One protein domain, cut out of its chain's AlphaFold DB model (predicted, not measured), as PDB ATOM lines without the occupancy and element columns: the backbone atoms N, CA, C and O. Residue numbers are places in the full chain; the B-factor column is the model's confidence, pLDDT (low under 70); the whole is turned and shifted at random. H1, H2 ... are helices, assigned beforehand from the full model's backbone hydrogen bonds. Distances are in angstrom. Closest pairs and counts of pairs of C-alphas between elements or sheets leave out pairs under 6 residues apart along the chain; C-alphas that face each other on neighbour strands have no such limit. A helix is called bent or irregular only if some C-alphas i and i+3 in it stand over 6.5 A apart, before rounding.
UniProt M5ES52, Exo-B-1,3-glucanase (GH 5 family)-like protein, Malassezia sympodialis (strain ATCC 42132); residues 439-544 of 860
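Overview. This is residues 439 to 544 of the 860 residues of the protein "Exo-B-1,3-glucanase (GH 5 family)-like protein" of Malassezia sympodialis (strain ATCC 42132) (UniProt M5ES52). Picture one long helix, H4, running the length of the domain with H2 packed on it side by side, while H1 and H3 meet H4 near its opposite ends and stay apart from each other. H1, H2 and H4 form a three-helix bundle, loosely made on the side of H1, which touches the other two with only parts of its length. The printed part has 106 residues with four named helices, H1 to H4 in that order along the chain, and no named strand; the class is all helix. The whole is compact, with a radius of gyration of the C-alphas of 14.3 A and spans of 43 by 31 by 21 A.

Along the chain. Find C-alpha 439 at (166.815, 156.407, 142.099); from there H1, residues 439 to 459, runs 30.6 A. Next look at C-alpha 470, at (195.137, 150.993, 164.731), where H2, residues 470 to 484, begins its 21.6 A. H3 holds residues 494 to 504. H4, residues 512 to 538, is the longest helix, 38.8 A, and ends at C-alpha 538, at (165.212, 146.749, 148.452). Near residue 532 it has a kink of 28 degrees; it is neither bent nor irregular, but only just: C-alphas 533 and 536 are 6.1 A apart.

Arrangement. Begin at H4, the hub, which touches the three other helices. H2 touches it with 55 pairs of C-alphas within 8 A, the closest those of Gly 475 and Tyr 522, 4.1 A apart; they run the same way at a shallow tilt of 34 degrees, only just short of steep. H1 touches H4 with residues 443 to 447 alone, the closest C-alphas being those of Val 443 and Val 533, 6.0 A apart, at a steep tilt of 38 degrees, opposite ways. H1 and H2 form a helical hairpin, opposite ways at a tilt of 36 degrees, only just steep; their closest C-alphas, of Val 447 and Thr 484, are 5.5 A apart. H3 and H4 form another helical hairpin at a steep tilt of 38 degrees, with the C-alphas of Ile 502 and Lys 515 closest at 6.4 A. H2 and H3 are near each other; H1 and H3 are apart. In H1, H2 and H3 every O i to N i+4 pair is within hydrogen-bond range, in H4 20 of 23.

Size, cuts and confidence. The two C-alphas farthest apart are those of Asp 439 and Asn 511, at 43.4 A. The printed part has no cut, and its three links are short. The model's confidence is low, under 70, at residue 458, residues 461 to 468 and residues 537 to 544; the mean pLDDT of the printed part is 78.9.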
ATOM      1  N   ASP A 439     166.405 156.786 140.743       78.38
ATOM      2  CA  ASP A 439     166.815 156.407 142.099       78.38
ATOM      3  C   ASP A 439     168.298 156.692 142.366       78.38
ATOM      4  O   ASP A 439     168.708 156.817 143.521       78.38
ATOM      5  N   VAL A 440     169.087 156.907 141.307       77.88
ATOM      6  CA  VAL A 440     170.489 157.349 141.400       77.88
ATOM      7  C   VAL A 440     170.615 158.660 142.189       77.88
ATOM      8  O   VAL A 440     171.565 158.817 142.946       77.88
ATOM      9  N   SER A 441     169.644 159.574 142.097       78.69
ATOM     10  CA  SER A 441     169.607 160.808 142.900       78.69
ATOM     11  C   SER A 441     169.519 160.532 144.409       78.69
ATOM     12  O   SER A 441     170.302 161.083 145.180       78.69
ATOM     13  N   LYS A 442     168.633 159.617 144.826       79.06
ATOM     14  CA  LYS A 442     168.462 159.194 146.230       79.06
ATOM     15  C   LYS A 442     169.754 158.588 146.786       79.06
ATOM     16  O   LYS A 442     170.152 158.896 147.907       79.06
ATOM     17  N   VAL A 443     170.417 157.758 145.978       78.69
ATOM     18  CA  VAL A 443     171.722 157.156 146.291       78.69
ATOM     19  C   VAL A 443     172.795 158.233 146.440       78.69
ATOM     20  O   VAL A 443     173.481 158.271 147.457       78.69
ATOM     21  N   VAL A 444     172.901 159.145 145.470       80.94
ATOM     22  CA  VAL A 444     173.851 160.266 145.487       80.94
ATOM     23  C   VAL A 444     173.684 161.119 146.746       80.94
ATOM     24  O   VAL A 444     174.677 161.452 147.390       80.94
ATOM     25  N   ASP A 445     172.450 161.447 147.129       82.62
ATOM     26  CA  ASP A 445     172.181 162.272 148.310       82.62
ATOM     27  C   ASP A 445     172.435 161.522 149.626       82.62
ATOM     28  O   ASP A 445     172.979 162.113 150.560       82.62
ATOM     29  N   ARG A 446     172.183 160.206 149.688       78.75
ATOM     30  CA  ARG A 446     172.619 159.393 150.834       78.75
ATOM     31  C   ARG A 446     174.141 159.338 150.952       78.75
ATOM     32  O   ARG A 446     174.669 159.527 152.044       78.75
ATOM     33  N   VAL A 447     174.860 159.118 149.854       82.50
ATOM     34  CA  VAL A 447     176.330 159.041 149.874       82.50
ATOM     35  C   VAL A 447     176.956 160.391 150.266       82.50
ATOM     36  O   VAL A 447     177.976 160.412 150.956       82.50
ATOM     37  N   LYS A 448     176.317 161.526 149.932       83.38
ATOM     38  CA  LYS A 448     176.677 162.846 150.490       83.38
ATOM     39  C   LYS A 448     176.442 162.928 152.003       83.38
ATOM     40  O   LYS A 448     177.294 163.474 152.695       83.38
ATOM     41  N   GLN A 449     175.328 162.403 152.520       82.56
ATOM     42  CA  GLN A 449     175.052 162.423 153.962       82.56
ATOM     43  C   GLN A 449     176.088 161.599 154.742       82.56
ATOM     44  O   GLN A 449     176.715 162.135 155.648       82.56
ATOM     45  N   GLU A 450     176.391 160.372 154.302       82.12
ATOM     46  CA  GLU A 450     177.447 159.529 154.898       82.12
ATOM     47  C   GLU A 450     178.829 160.215 154.911       82.12
ATOM     48  O   GLU A 450     179.662 159.940 155.777       82.12
ATOM     49  N   LYS A 451     179.079 161.137 153.969       82.19
ATOM     50  CA  LYS A 451     180.290 161.970 153.913       82.19
ATOM     51  C   LYS A 451     180.312 163.076 154.966       82.19
ATOM     52  O   LYS A 451     181.369 163.365 155.528       82.19
ATOM     53  N   LEU A 452     179.168 163.720 155.203       83.38
ATOM     54  CA  LEU A 452     179.004 164.720 156.261       83.38
ATOM     55  C   LEU A 452     179.115 164.052 157.633       83.38
ATOM     56  O   LEU A 452     179.840 164.546 158.497       83.38
ATOM     57  N   ASP A 453     178.488 162.886 157.783       80.50
ATOM     58  CA  ASP A 453     178.548 162.076 158.996       80.50
ATOM     59  C   ASP A 453     179.988 161.605 159.260       80.50
ATOM     60  O   ASP A 453     180.476 161.782 160.371       80.50
ATOM     61  N   LEU A 454     180.732 161.151 158.238       75.50
ATOM     62  CA  LEU A 454     182.173 160.868 158.348       75.50
ATOM     63  C   LEU A 454     182.990 162.100 158.777       75.50
ATOM     64  O   LEU A 454     183.855 161.985 159.645       75.50
ATOM     65  N   LYS A 455     182.746 163.285 158.196       78.69
ATOM     66  CA  LYS A 455     183.450 164.514 158.617       78.69
ATOM     67  C   LYS A 455     183.182 164.832 160.095       78.69
ATOM     68  O   LYS A 455     184.109 165.222 160.801       78.69
ATOM     69  N   HIS A 456     181.956 164.628 160.571       79.69
ATOM     70  CA  HIS A 456     181.576 164.829 161.970       79.69
ATOM     71  C   HIS A 456     182.165 163.755 162.908       79.69
ATOM     72  O   HIS A 456     182.717 164.091 163.955       79.69
ATOM     73  N   GLU A 457     182.133 162.479 162.512       73.25
ATOM     74  CA  GLU A 457     182.768 161.354 163.216       73.25
ATOM     75  C   GLU A 457     184.276 161.578 163.416       73.25
ATOM     76  O   GLU A 457     184.797 161.359 164.511       73.25
ATOM     77  N   LEU A 458     184.975 162.049 162.378       69.81
ATOM     78  CA  LEU A 458     186.400 162.382 162.442       69.81
ATOM     79  C   LEU A 458     186.661 163.605 163.334       69.81
ATOM     80  O   LEU A 458     187.546 163.548 164.186       69.81
ATOM     81  N   ALA A 459     185.877 164.680 163.193       72.69
ATOM     82  CA  ALA A 459     186.041 165.905 163.981       72.69
ATOM     83  C   ALA A 459     185.790 165.704 165.489       72.69
ATOM     84  O   ALA A 459     186.427 166.359 166.311       72.69
ATOM     85  N   LEU A 460     184.895 164.783 165.863       71.38
ATOM     86  CA  LEU A 460     184.663 164.391 167.257       71.38
ATOM     87  C   LEU A 460     185.691 163.384 167.801       71.38
ATOM     88  O   LEU A 460     185.651 163.064 168.988       71.38
ATOM     89  N   GLY A 461     186.553 162.814 166.952       61.62
ATOM     90  CA  GLY A 461     187.342 161.635 167.314       61.62
ATOM     91  C   GLY A 461     186.476 160.407 167.632       61.62
ATOM     92  O   GLY A 461     186.919 159.513 168.348       61.62
ATOM     93  N   ALA A 462     185.250 160.326 167.106       53.84
ATOM     94  CA  ALA A 462     184.350 159.189 167.320       53.84
ATOM     95  C   ALA A 462     184.855 157.896 166.644       53.84
ATOM     96  O   ALA A 462     184.465 156.801 167.039       53.84
ATOM     97  N   LEU A 463     185.762 158.028 165.667       52.56
ATOM     98  CA  LEU A 463     186.536 156.933 165.066       52.56
ATOM     99  C   LEU A 463     187.901 156.711 165.757       52.56
ATOM    100  O   LEU A 463     188.771 156.051 165.188       52.56
ATOM    101  N   THR A 464     188.127 157.244 166.969       43.06
ATOM    102  CA  THR A 464     189.318 156.869 167.755       43.06
ATOM    103  C   THR A 464     189.291 155.365 168.053       43.06
ATOM    104  O   THR A 464     188.253 154.844 168.469       43.06
ATOM    105  N   PRO A 465     190.399 154.629 167.840       48.38
ATOM    106  CA  PRO A 465     190.381 153.183 168.010       48.38
ATOM    107  C   PRO A 465     190.061 152.762 169.447       48.38
ATOM    108  O   PRO A 465     190.610 153.301 170.410       48.38
ATOM    109  N   ASN A 466     189.319 151.660 169.584       47.22
ATOM    110  CA  ASN A 466     189.638 150.707 170.647       47.22
ATOM    111  C   ASN A 466     191.135 150.346 170.470       47.22
ATOM    112  O   ASN A 466     191.468 149.914 169.364       47.22
ATOM    113  N   PRO A 467     192.042 150.532 171.459       45.69
ATOM    114  CA  PRO A 467     193.505 150.507 171.250       45.69
ATOM    115  C   PRO A 467     194.158 149.170 170.834       45.69
ATOM    116  O   PRO A 467     195.321 148.936 171.152       45.69
ATOM    117  N   LYS A 468     193.421 148.267 170.182       53.34
ATOM    118  CA  LYS A 468     193.860 146.927 169.779       53.34
ATOM    119  C   LYS A 468     194.203 146.793 168.295       53.34
ATOM    120  O   LYS A 468     195.073 145.993 167.992       53.34
ATOM    121  N   ASP A 469     193.605 147.601 167.414       71.56
ATOM    122  CA  ASP A 469     193.866 147.565 165.966       71.56
ATOM    123  C   ASP A 469     193.835 148.979 165.352       71.56
ATOM    124  O   ASP A 469     192.812 149.439 164.837       71.56
ATOM    125  N   LEU A 470     194.974 149.684 165.386       77.81
ATOM    126  CA  LEU A 470     195.137 150.993 164.731       77.81
ATOM    127  C   LEU A 470     194.891 150.889 163.219       77.81
ATOM    128  O   LEU A 470     194.159 151.698 162.642       77.81
ATOM    129  N   GLY A 471     195.462 149.856 162.593       83.12
ATOM    130  CA  GLY A 471     195.302 149.583 161.169       83.12
ATOM    131  C   GLY A 471     193.841 149.470 160.725       83.12
ATOM    132  O   GLY A 471     193.481 150.054 159.705       83.12
ATOM    133  N   TYR A 472     192.985 148.790 161.501       85.19
ATOM    134  CA  TYR A 472     191.559 148.624 161.176       85.19
ATOM    135  C   TYR A 472     190.830 149.968 161.077       85.19
ATOM    136  O   TYR A 472     190.121 150.212 160.099       85.19
ATOM    137  N   ALA A 473     191.038 150.863 162.045       80.38
ATOM    138  CA  ALA A 473     190.386 152.171 162.061       80.38
ATOM    139  C   ALA A 473     190.823 153.059 160.879       80.38
ATOM    140  O   ALA A 473     189.975 153.656 160.212       80.38
ATOM    141  N   GLU A 474     192.126 153.099 160.570       82.81
ATOM    142  CA  GLU A 474     192.650 153.781 159.376       82.81
ATOM    143  C   GLU A 474     192.048 153.176 158.092       82.81
ATOM    144  O   GLU A 474     191.519 153.912 157.258       82.81
ATOM    145  N   GLY A 475     192.040 151.846 157.949       85.88
ATOM    146  CA  GLY A 475     191.477 151.158 156.781       85.88
ATOM    147  C   GLY A 475     189.997 151.484 156.551       85.88
ATOM    148  O   GLY A 475     189.612 151.877 155.446       85.88
ATOM    149  N   PHE A 476     189.179 151.384 157.602       85.25
ATOM    150  CA  PHE A 476     187.738 151.661 157.550       85.25
ATOM    151  C   PHE A 476     187.449 153.131 157.209       85.25
ATOM    152  O   PHE A 476     186.603 153.420 156.358       85.25
ATOM    153  N   SER A 477     188.201 154.063 157.804       82.12
ATOM    154  CA  SER A 477     188.118 155.497 157.499       82.12
ATOM    155  C   SER A 477     188.459 155.791 156.032       82.12
ATOM    156  O   SER A 477     187.697 156.468 155.336       82.12
ATOM    157  N   TRP A 478     189.547 155.212 155.506       85.06
ATOM    158  CA  TRP A 478     189.938 155.370 154.100       85.06
ATOM    159  C   TRP A 478     188.923 154.779 153.115       85.06
ATOM    160  O   TRP A 478     188.717 155.361 152.045       85.06
ATOM    161  N   ALA A 479     188.270 153.671 153.469       84.44
ATOM    162  CA  ALA A 479     187.177 153.103 152.686       84.44
ATOM    163  C   ALA A 479     185.937 154.007 152.680       84.44
ATOM    164  O   ALA A 479     185.451 154.351 151.599       84.44
ATOM    165  N   LYS A 480     185.459 154.455 153.855       82.81
ATOM    166  CA  LYS A 480     184.302 155.365 153.959       82.81
ATOM    167  C   LYS A 480     184.578 156.682 153.217       82.81
ATOM    168  O   LYS A 480     183.713 157.151 152.481       82.81
ATOM    169  N   LYS A 481     185.802 157.225 153.299       84.19
ATOM    170  CA  LYS A 481     186.242 158.413 152.538       84.19
ATOM    171  C   LYS A 481     186.169 158.195 151.022       84.19
ATOM    172  O   LYS A 481     185.482 158.952 150.342       84.19
ATOM    173  N   LEU A 482     186.837 157.172 150.484       83.94
ATOM    174  CA  LEU A 482     186.903 156.982 149.027       83.94
ATOM    175  C   LEU A 482     185.547 156.564 148.430       83.94
ATOM    176  O   LEU A 482     185.187 157.018 147.347       83.94
ATOM    177  N   ALA A 483     184.760 155.750 149.138       83.25
ATOM    178  CA  ALA A 483     183.419 155.382 148.688       83.25
ATOM    179  C   ALA A 483     182.470 156.598 148.662       83.25
ATOM    180  O   ALA A 483     181.682 156.742 147.728       83.25
ATOM    181  N   THR A 484     182.581 157.516 149.634       82.75
ATOM    182  CA  THR A 484     181.776 158.755 149.668       82.75
ATOM    183  C   THR A 484     182.296 159.881 148.760       82.75
ATOM    184  O   THR A 484     181.580 160.845 148.477       82.75
ATOM    185  N   ASP A 485     183.508 159.749 148.221       84.69
ATOM    186  CA  ASP A 485     184.007 160.541 147.088       84.69
ATOM    187  C   ASP A 485     183.394 160.107 145.733       84.69
ATOM    188  O   ASP A 485     183.470 160.862 144.763       84.69
ATOM    189  N   LEU A 486     182.719 158.948 145.653       83.75
ATOM    190  CA  LEU A 486     182.209 158.353 144.406       83.75
ATOM    191  C   LEU A 486     180.667 158.197 144.347       83.75
ATOM    192  O   LEU A 486     180.183 157.123 144.005       83.75
ATOM    193  N   PRO A 487     179.841 159.235 144.585       74.31
ATOM    194  CA  PRO A 487     178.387 159.082 144.775       74.31
ATOM    195  C   PRO A 487     177.597 158.512 143.578       74.31
ATOM    196  O   PRO A 487     176.481 158.036 143.764       74.31
ATOM    197  N   VAL A 488     178.154 158.536 142.360       80.88
ATOM    198  CA  VAL A 488     177.546 157.964 141.134       80.88
ATOM    199  C   VAL A 488     178.192 156.646 140.676       80.88
ATOM    200  O   VAL A 488     177.795 156.087 139.654       80.88
ATOM    201  N   SER A 489     179.190 156.137 141.402       90.62
ATOM    202  CA  SER A 489     179.871 154.874 141.094       90.62
ATOM    203  C   SER A 489     180.087 154.040 142.359       90.62
ATOM    204  O   SER A 489     179.666 154.426 143.442       90.62
ATOM    205  N   ARG A 490     180.736 152.884 142.226       89.38
ATOM    206  CA  ARG A 490     181.189 152.057 143.351       89.38
ATOM    207  C   ARG A 490     182.687 151.805 143.252       89.38
ATOM    208  O   ARG A 490     183.298 152.114 142.229       89.38
ATOM    209  N   LEU A 491     183.279 151.249 144.303       90.81
ATOM    210  CA  LEU A 491     184.701 150.922 144.315       90.81
ATOM    211  C   LEU A 491     185.004 149.649 143.525       90.81
ATOM    212  O   LEU A 491     184.297 148.647 143.637       90.81
ATOM    213  N   ALA A 492     186.085 149.712 142.759       93.50
ATOM    214  CA  ALA A 492     186.653 148.640 141.956       93.50
ATOM    215  C   ALA A 492     188.164 148.549 142.225       93.50
ATOM    216  O   ALA A 492     188.707 149.373 142.964       93.50
ATOM    217  N   PHE A 493     188.841 147.538 141.666       94.56
ATOM    218  CA  PHE A 493     190.280 147.307 141.877       94.56
ATOM    219  C   PHE A 493     190.660 147.337 143.374       94.56
ATOM    220  O   PHE A 493     191.649 147.960 143.776       94.56
ATOM    221  N   LYS A 494     189.811 146.738 144.230       90.88
ATOM    222  CA  LYS A 494     189.765 147.048 145.669       90.88
ATOM    223  C   LYS A 494     191.076 146.677 146.363       90.88
ATOM    224  O   LYS A 494     191.576 147.460 147.168       90.88
ATOM    225  N   ASN A 495     191.661 145.536 145.999       90.12
ATOM    226  CA  ASN A 495     192.935 145.065 146.552       90.12
ATOM    227  C   ASN A 495     194.114 145.958 146.129       90.12
ATOM    228  O   ASN A 495     194.894 146.374 146.978       90.12
ATOM    229  N   GLU A 496     194.190 146.352 144.855       91.38
ATOM    230  CA  GLU A 496     195.240 147.241 144.327       91.38
ATOM    231  C   GLU A 496     195.275 148.598 145.054       91.38
ATOM    232  O   GLU A 496     196.346 149.115 145.385       91.38
ATOM    233  N   TYR A 497     194.106 149.172 145.367       89.31
ATOM    234  CA  TYR A 497     194.038 150.395 146.172       89.31
ATOM    235  C   TYR A 497     194.588 150.185 147.589       89.31
ATOM    236  O   TYR A 497     195.341 151.019 148.100       89.31
ATOM    237  N   VAL A 498     194.224 149.069 148.226       89.62
ATOM    238  CA  VAL A 498     194.642 148.723 149.589       89.62
ATOM    239  C   VAL A 498     196.147 148.492 149.668       89.62
ATOM    240  O   VAL A 498     196.797 149.086 150.526       89.62
ATOM    241  N   ASP A 499     196.721 147.713 148.752       88.25
ATOM    242  CA  ASP A 499     198.165 147.478 148.657       88.25
ATOM    243  C   ASP A 499     198.936 148.792 148.512       88.25
ATOM    244  O   ASP A 499     199.901 149.052 149.241       88.25
ATOM    245  N   ARG A 500     198.461 149.681 147.636       86.31
ATOM    246  CA  ARG A 500     199.056 151.002 147.428       86.31
ATOM    247  C   ARG A 500     198.920 151.916 148.647       86.31
ATOM    248  O   ARG A 500     199.869 152.640 148.957       86.31
ATOM    249  N   ARG A 501     197.796 151.883 149.373       86.81
ATOM    250  CA  ARG A 501     197.637 152.634 150.632       86.81
ATOM    251  C   ARG A 501     198.498 152.078 151.756       86.81
ATOM    252  O   ARG A 501     199.123 152.874 152.445       86.81
ATOM    253  N   ILE A 502     198.622 150.760 151.889       88.00
ATOM    254  CA  ILE A 502     199.533 150.128 152.854       88.00
ATOM    255  C   ILE A 502     200.987 150.516 152.555       88.00
ATOM    256  O   ILE A 502     201.725 150.890 153.465       88.00
ATOM    257  N   LYS A 503     201.387 150.513 151.277       85.06
ATOM    258  CA  LYS A 503     202.719 150.954 150.838       85.06
ATOM    259  C   LYS A 503     202.979 152.430 151.173       85.06
ATOM    260  O   LYS A 503     204.027 152.736 151.740       85.06
ATOM    261  N   LYS A 504     202.029 153.331 150.880       82.75
ATOM    262  CA  LYS A 504     202.132 154.776 151.188       82.75
ATOM    263  C   LYS A 504     202.095 155.078 152.694       82.75
ATOM    264  O   LYS A 504     202.871 155.902 153.158       82.75
ATOM    265  N   ASN A 505     201.261 154.377 153.461       80.38
ATOM    266  CA  ASN A 505     201.096 154.561 154.907       80.38
ATOM    267  C   ASN A 505     202.037 153.671 155.744       80.38
ATOM    268  O   ASN A 505     201.836 153.524 156.948       80.38
ATOM    269  N   SER A 506     203.074 153.081 155.142       76.81
ATOM    270  CA  SER A 506     203.998 152.147 155.809       76.81
ATOM    271  C   SER A 506     204.760 152.750 157.000       76.81
ATOM    272  O   SER A 506     205.167 152.015 157.894       76.81
ATOM    273  N   ALA A 507     204.881 154.081 157.073       76.62
ATOM    274  CA  ALA A 507     205.410 154.789 158.242       76.62
ATOM    275  C   ALA A 507     204.443 154.831 159.450       76.62
ATOM    276  O   ALA A 507     204.900 155.030 160.571       76.62
ATOM    277  N   LYS A 508     203.130 154.641 159.232       75.75
ATOM    278  CA  LYS A 508     202.083 154.540 160.273       75.75
ATOM    279  C   LYS A 508     201.690 153.091 160.596       75.75
ATOM    280  O   LYS A 508     201.260 152.804 161.704       75.75
ATOM    281  N   LEU A 509     201.779 152.189 159.614       81.69
ATOM    282  CA  LEU A 509     201.422 150.771 159.747       81.69
ATOM    283  C   LEU A 509     202.678 149.971 160.123       81.69
ATOM    284  O   LEU A 509     203.325 149.354 159.271       81.69
ATOM    285  N   HIS A 510     203.057 150.064 161.397       76.19
ATOM    286  CA  HIS A 510     204.395 149.734 161.895       76.19
ATOM    287  C   HIS A 510     204.747 148.239 161.835       76.19
ATOM    288  O   HIS A 510     205.924 147.889 161.741       76.19
ATOM    289  N   ASN A 511     203.754 147.353 161.897       82.69
ATOM    290  CA  ASN A 511     203.928 145.897 161.893       82.69
ATOM    291  C   ASN A 511     202.956 145.213 160.906       82.69
ATOM    292  O   ASN A 511     202.179 145.876 160.221       82.69
ATOM    293  N   ASP A 512     203.025 143.887 160.770       85.25
ATOM    294  CA  ASP A 512     202.174 143.157 159.819       85.25
ATOM    295  C   ASP A 512     200.723 142.971 160.300       85.25
ATOM    296  O   ASP A 512     199.826 142.853 159.461       85.25
ATOM    297  N   ASP A 513     200.463 143.044 161.610       85.38
ATOM    298  CA  ASP A 513     199.103 143.056 162.156       85.38
ATOM    299  C   ASP A 513     198.393 144.386 161.844       85.38
ATOM    300  O   ASP A 513     197.255 144.358 161.385       85.38
ATOM    301  N   ASP A 514     199.075 145.539 161.922       84.38
ATOM    302  CA  ASP A 514     198.546 146.834 161.447       84.38
ATOM    303  C   ASP A 514     198.154 146.767 159.963       84.38
ATOM    304  O   ASP A 514     197.085 147.233 159.559       84.38
ATOM    305  N   LYS A 515     199.005 146.166 159.123       88.56
ATOM    306  CA  LYS A 515     198.743 146.025 157.679       88.56
ATOM    307  C   LYS A 515     197.555 145.099 157.427       88.56
ATOM    308  O   LYS A 515     196.717 145.402 156.579       88.56
ATOM    309  N   LYS A 516     197.455 143.991 158.165       88.19
ATOM    310  CA  LYS A 516     196.322 143.058 158.116       88.19
ATOM    311  C   LYS A 516     195.025 143.736 158.572       88.19
ATOM    312  O   LYS A 516     194.032 143.664 157.851       88.19
ATOM    313  N   GLY A 517     195.056 144.451 159.695       87.62
ATOM    314  CA  GLY A 517     193.948 145.260 160.196       87.62
ATOM    315  C   GLY A 517     193.497 146.294 159.166       87.62
ATOM    316  O   GLY A 517     192.305 146.408 158.903       87.62
ATOM    317  N   PHE A 518     194.425 146.974 158.486       89.44
ATOM    318  CA  PHE A 518     194.090 147.917 157.412       89.44
ATOM    319  C   PHE A 518     193.338 147.253 156.248       89.44
ATOM    320  O   PHE A 518     192.359 147.818 155.757       89.44
ATOM    321  N   ARG A 519     193.730 146.037 155.831       89.62
ATOM    322  CA  ARG A 519     192.985 145.254 154.820       89.62
ATOM    323  C   ARG A 519     191.571 144.909 155.298       89.62
ATOM    324  O   ARG A 519     190.618 145.048 154.537       89.62
ATOM    325  N   GLU A 520     191.453 144.469 156.549       87.56
ATOM    326  CA  GLU A 520     190.203 144.074 157.209       87.56
ATOM    327  C   GLU A 520     189.216 145.249 157.311       87.56
ATOM    328  O   GLU A 520     188.106 145.183 156.780       87.56
ATOM    329  N   GLY A 521     189.657 146.357 157.912       86.75
ATOM    330  CA  GLY A 521     188.859 147.565 158.091       86.75
ATOM    331  C   GLY A 521     188.476 148.215 156.767       86.75
ATOM    332  O   GLY A 521     187.328 148.621 156.605       86.75
ATOM    333  N   TYR A 522     189.383 148.256 155.781       88.69
ATOM    334  CA  TYR A 522     189.039 148.779 154.457       88.69
ATOM    335  C   TYR A 522     187.950 147.937 153.785       88.69
ATOM    336  O   TYR A 522     186.945 148.487 153.336       88.69
ATOM    337  N   ARG A 523     188.106 146.607 153.755       86.94
ATOM    338  CA  ARG A 523     187.101 145.689 153.192       86.94
ATOM    339  C   ARG A 523     185.727 145.931 153.820       86.94
ATOM    340  O   ARG A 523     184.747 146.094 153.094       86.94
ATOM    341  N   GLU A 524     185.661 146.024 155.145       85.06
ATOM    342  CA  GLU A 524     184.398 146.230 155.864       85.06
ATOM    343  C   GLU A 524     183.817 147.638 155.698       85.06
ATOM    344  O   GLU A 524     182.599 147.772 155.603       85.06
ATOM    345  N   GLY A 525     184.648 148.676 155.570       84.62
ATOM    346  CA  GLY A 525     184.187 150.028 155.244       84.62
ATOM    347  C   GLY A 525     183.614 150.140 153.824       84.62
ATOM    348  O   GLY A 525     182.644 150.870 153.607       84.62
ATOM    349  N   VAL A 526     184.150 149.374 152.864       86.44
ATOM    350  CA  VAL A 526     183.574 149.273 151.511       86.44
ATOM    351  C   VAL A 526     182.269 148.474 151.537       86.44
ATOM    352  O   VAL A 526     181.273 148.952 150.998       86.44
ATOM    353  N   GLU A 527     182.234 147.315 152.207       85.75
ATOM    354  CA  GLU A 527     180.997 146.535 152.395       85.75
ATOM    355  C   GLU A 527     179.895 147.355 153.089       85.75
ATOM    356  O   GLU A 527     178.724 147.224 152.739       85.75
ATOM    357  N   TYR A 528     180.250 148.212 154.049       84.31
ATOM    358  CA  TYR A 528     179.320 149.080 154.770       84.31
ATOM    359  C   TYR A 528     178.644 150.101 153.843       84.31
ATOM    360  O   TYR A 528     177.412 150.170 153.814       84.31
ATOM    361  N   ILE A 529     179.412 150.835 153.027       83.44
ATOM    362  CA  ILE A 529     178.839 151.802 152.075       83.44
ATOM    363  C   ILE A 529     178.122 151.102 150.909       83.44
ATOM    364  O   ILE A 529     177.035 151.538 150.529       83.44
ATOM    365  N   GLU A 530     178.637 149.983 150.384       86.06
ATOM    366  CA  GLU A 530     177.904 149.180 149.391       86.06
ATOM    367  C   GLU A 530     176.578 148.642 149.974       86.06
ATOM    368  O   GLU A 530     175.558 148.670 149.284       86.06
ATOM    369  N   CYS A 531     176.533 148.239 151.252       84.56
ATOM    370  CA  CYS A 531     175.300 147.835 151.939       84.56
ATOM    371  C   CYS A 531     174.297 148.989 152.068       84.56
ATOM    372  O   CYS A 531     173.117 148.803 151.759       84.56
ATOM    373  N   ILE A 532     174.752 150.178 152.485       80.75
ATOM    374  CA  ILE A 532     173.902 151.372 152.613       80.75
ATOM    375  C   ILE A 532     173.319 151.768 151.261       80.75
ATOM    376  O   ILE A 532     172.123 152.016 151.170       80.75
ATOM    377  N   VAL A 533     174.115 151.773 150.192       82.44
ATOM    378  CA  VAL A 533     173.602 152.084 148.851       82.44
ATOM    379  C   VAL A 533     172.593 151.028 148.384       82.44
ATOM    380  O   VAL A 533     171.529 151.368 147.868       82.44
ATOM    381  N   LEU A 534     172.870 149.740 148.601       81.31
ATOM    382  CA  LEU A 534     172.000 148.646 148.156       81.31
ATOM    383  C   LEU A 534     170.737 148.451 149.019       81.31
ATOM    384  O   LEU A 534     169.805 147.775 148.563       81.31
ATOM    385  N   SER A 535     170.638 149.052 150.211       79.12
ATOM    386  CA  SER A 535     169.421 148.999 151.042       79.12
ATOM    387  C   SER A 535     168.229 149.667 150.335       79.12
ATOM    388  O   SER A 535     167.142 149.084 150.283       79.12
ATOM    389  N   TYR A 536     168.478 150.799 149.664       71.62
ATOM    390  CA  TYR A 536     167.514 151.557 148.856       71.62
ATOM    391  C   TYR A 536     167.007 150.781 147.633       71.62
ATOM    392  O   TYR A 536     165.897 151.029 147.177       71.62
ATOM    393  N   LYS A 537     167.757 149.790 147.123       69.06
ATOM    394  CA  LYS A 537     167.283 148.901 146.040       69.06
ATOM    395  C   LYS A 537     166.214 147.899 146.501       69.06
ATOM    396  O   LYS A 537     165.669 147.158 145.691       69.06
ATOM    397  N   ASN A 538     165.976 147.813 147.809       62.78
ATOM    398  CA  ASN A 538     165.212 146.749 148.452       62.78
ATOM    399  C   ASN A 538     164.185 147.266 149.484       62.78
ATOM    400  O   ASN A 538     163.633 146.442 150.213       62.78
ATOM    401  N   ASP A 539     164.011 148.587 149.624       62.59
ATOM    402  CA  ASP A 539     163.258 149.240 150.712       62.59
ATOM    403  C   ASP A 539     163.626 148.727 152.128       62.59
ATOM    404  O   ASP A 539     162.788 148.598 153.025       62.59
ATOM    405  N   LYS A 540     164.911 148.405 152.349       55.94
ATOM    406  CA  LYS A 540     165.421 147.881 153.630       55.94
ATOM    407  C   LYS A 540     165.951 149.008 154.512       55.94
ATOM    408  O   LYS A 540     166.714 149.848 154.055       55.94
ATOM    409  N   SER A 541     165.609 148.982 155.802       54.97
ATOM    410  CA  SER A 541     166.125 149.967 156.765       54.97
ATOM    411  C   SER A 541     167.630 149.820 157.027       54.97
ATOM    412  O   SER A 541     168.140 148.705 157.165       54.97
ATOM    413  N   ASP A 542     168.306 150.951 157.224       56.88
ATOM    414  CA  ASP A 542     169.737 151.073 157.555       56.88
ATOM    415  C   ASP A 542     170.199 150.204 158.735       56.88
ATOM    416  O   ASP A 542     171.356 149.783 158.795       56.88
ATOM    417  N   SER A 543     169.284 149.886 159.662       56.62
ATOM    418  CA  SER A 543     169.537 149.053 160.849       56.62
ATOM    419  C   SER A 543     170.077 147.646 160.538       56.62
ATOM    420  O   SER A 543     170.565 146.954 161.437       56.62
ATOM    421  N   VAL A 544     170.009 147.224 159.270       61.41
ATOM    422  CA  VAL A 544     170.599 145.982 158.757       61.41
ATOM    423  C   VAL A 544     172.120 146.099 158.577       61.41
ATOM    424  O   VAL A 544     172.833 145.163 158.937       61.41
TER     425      VAL A 544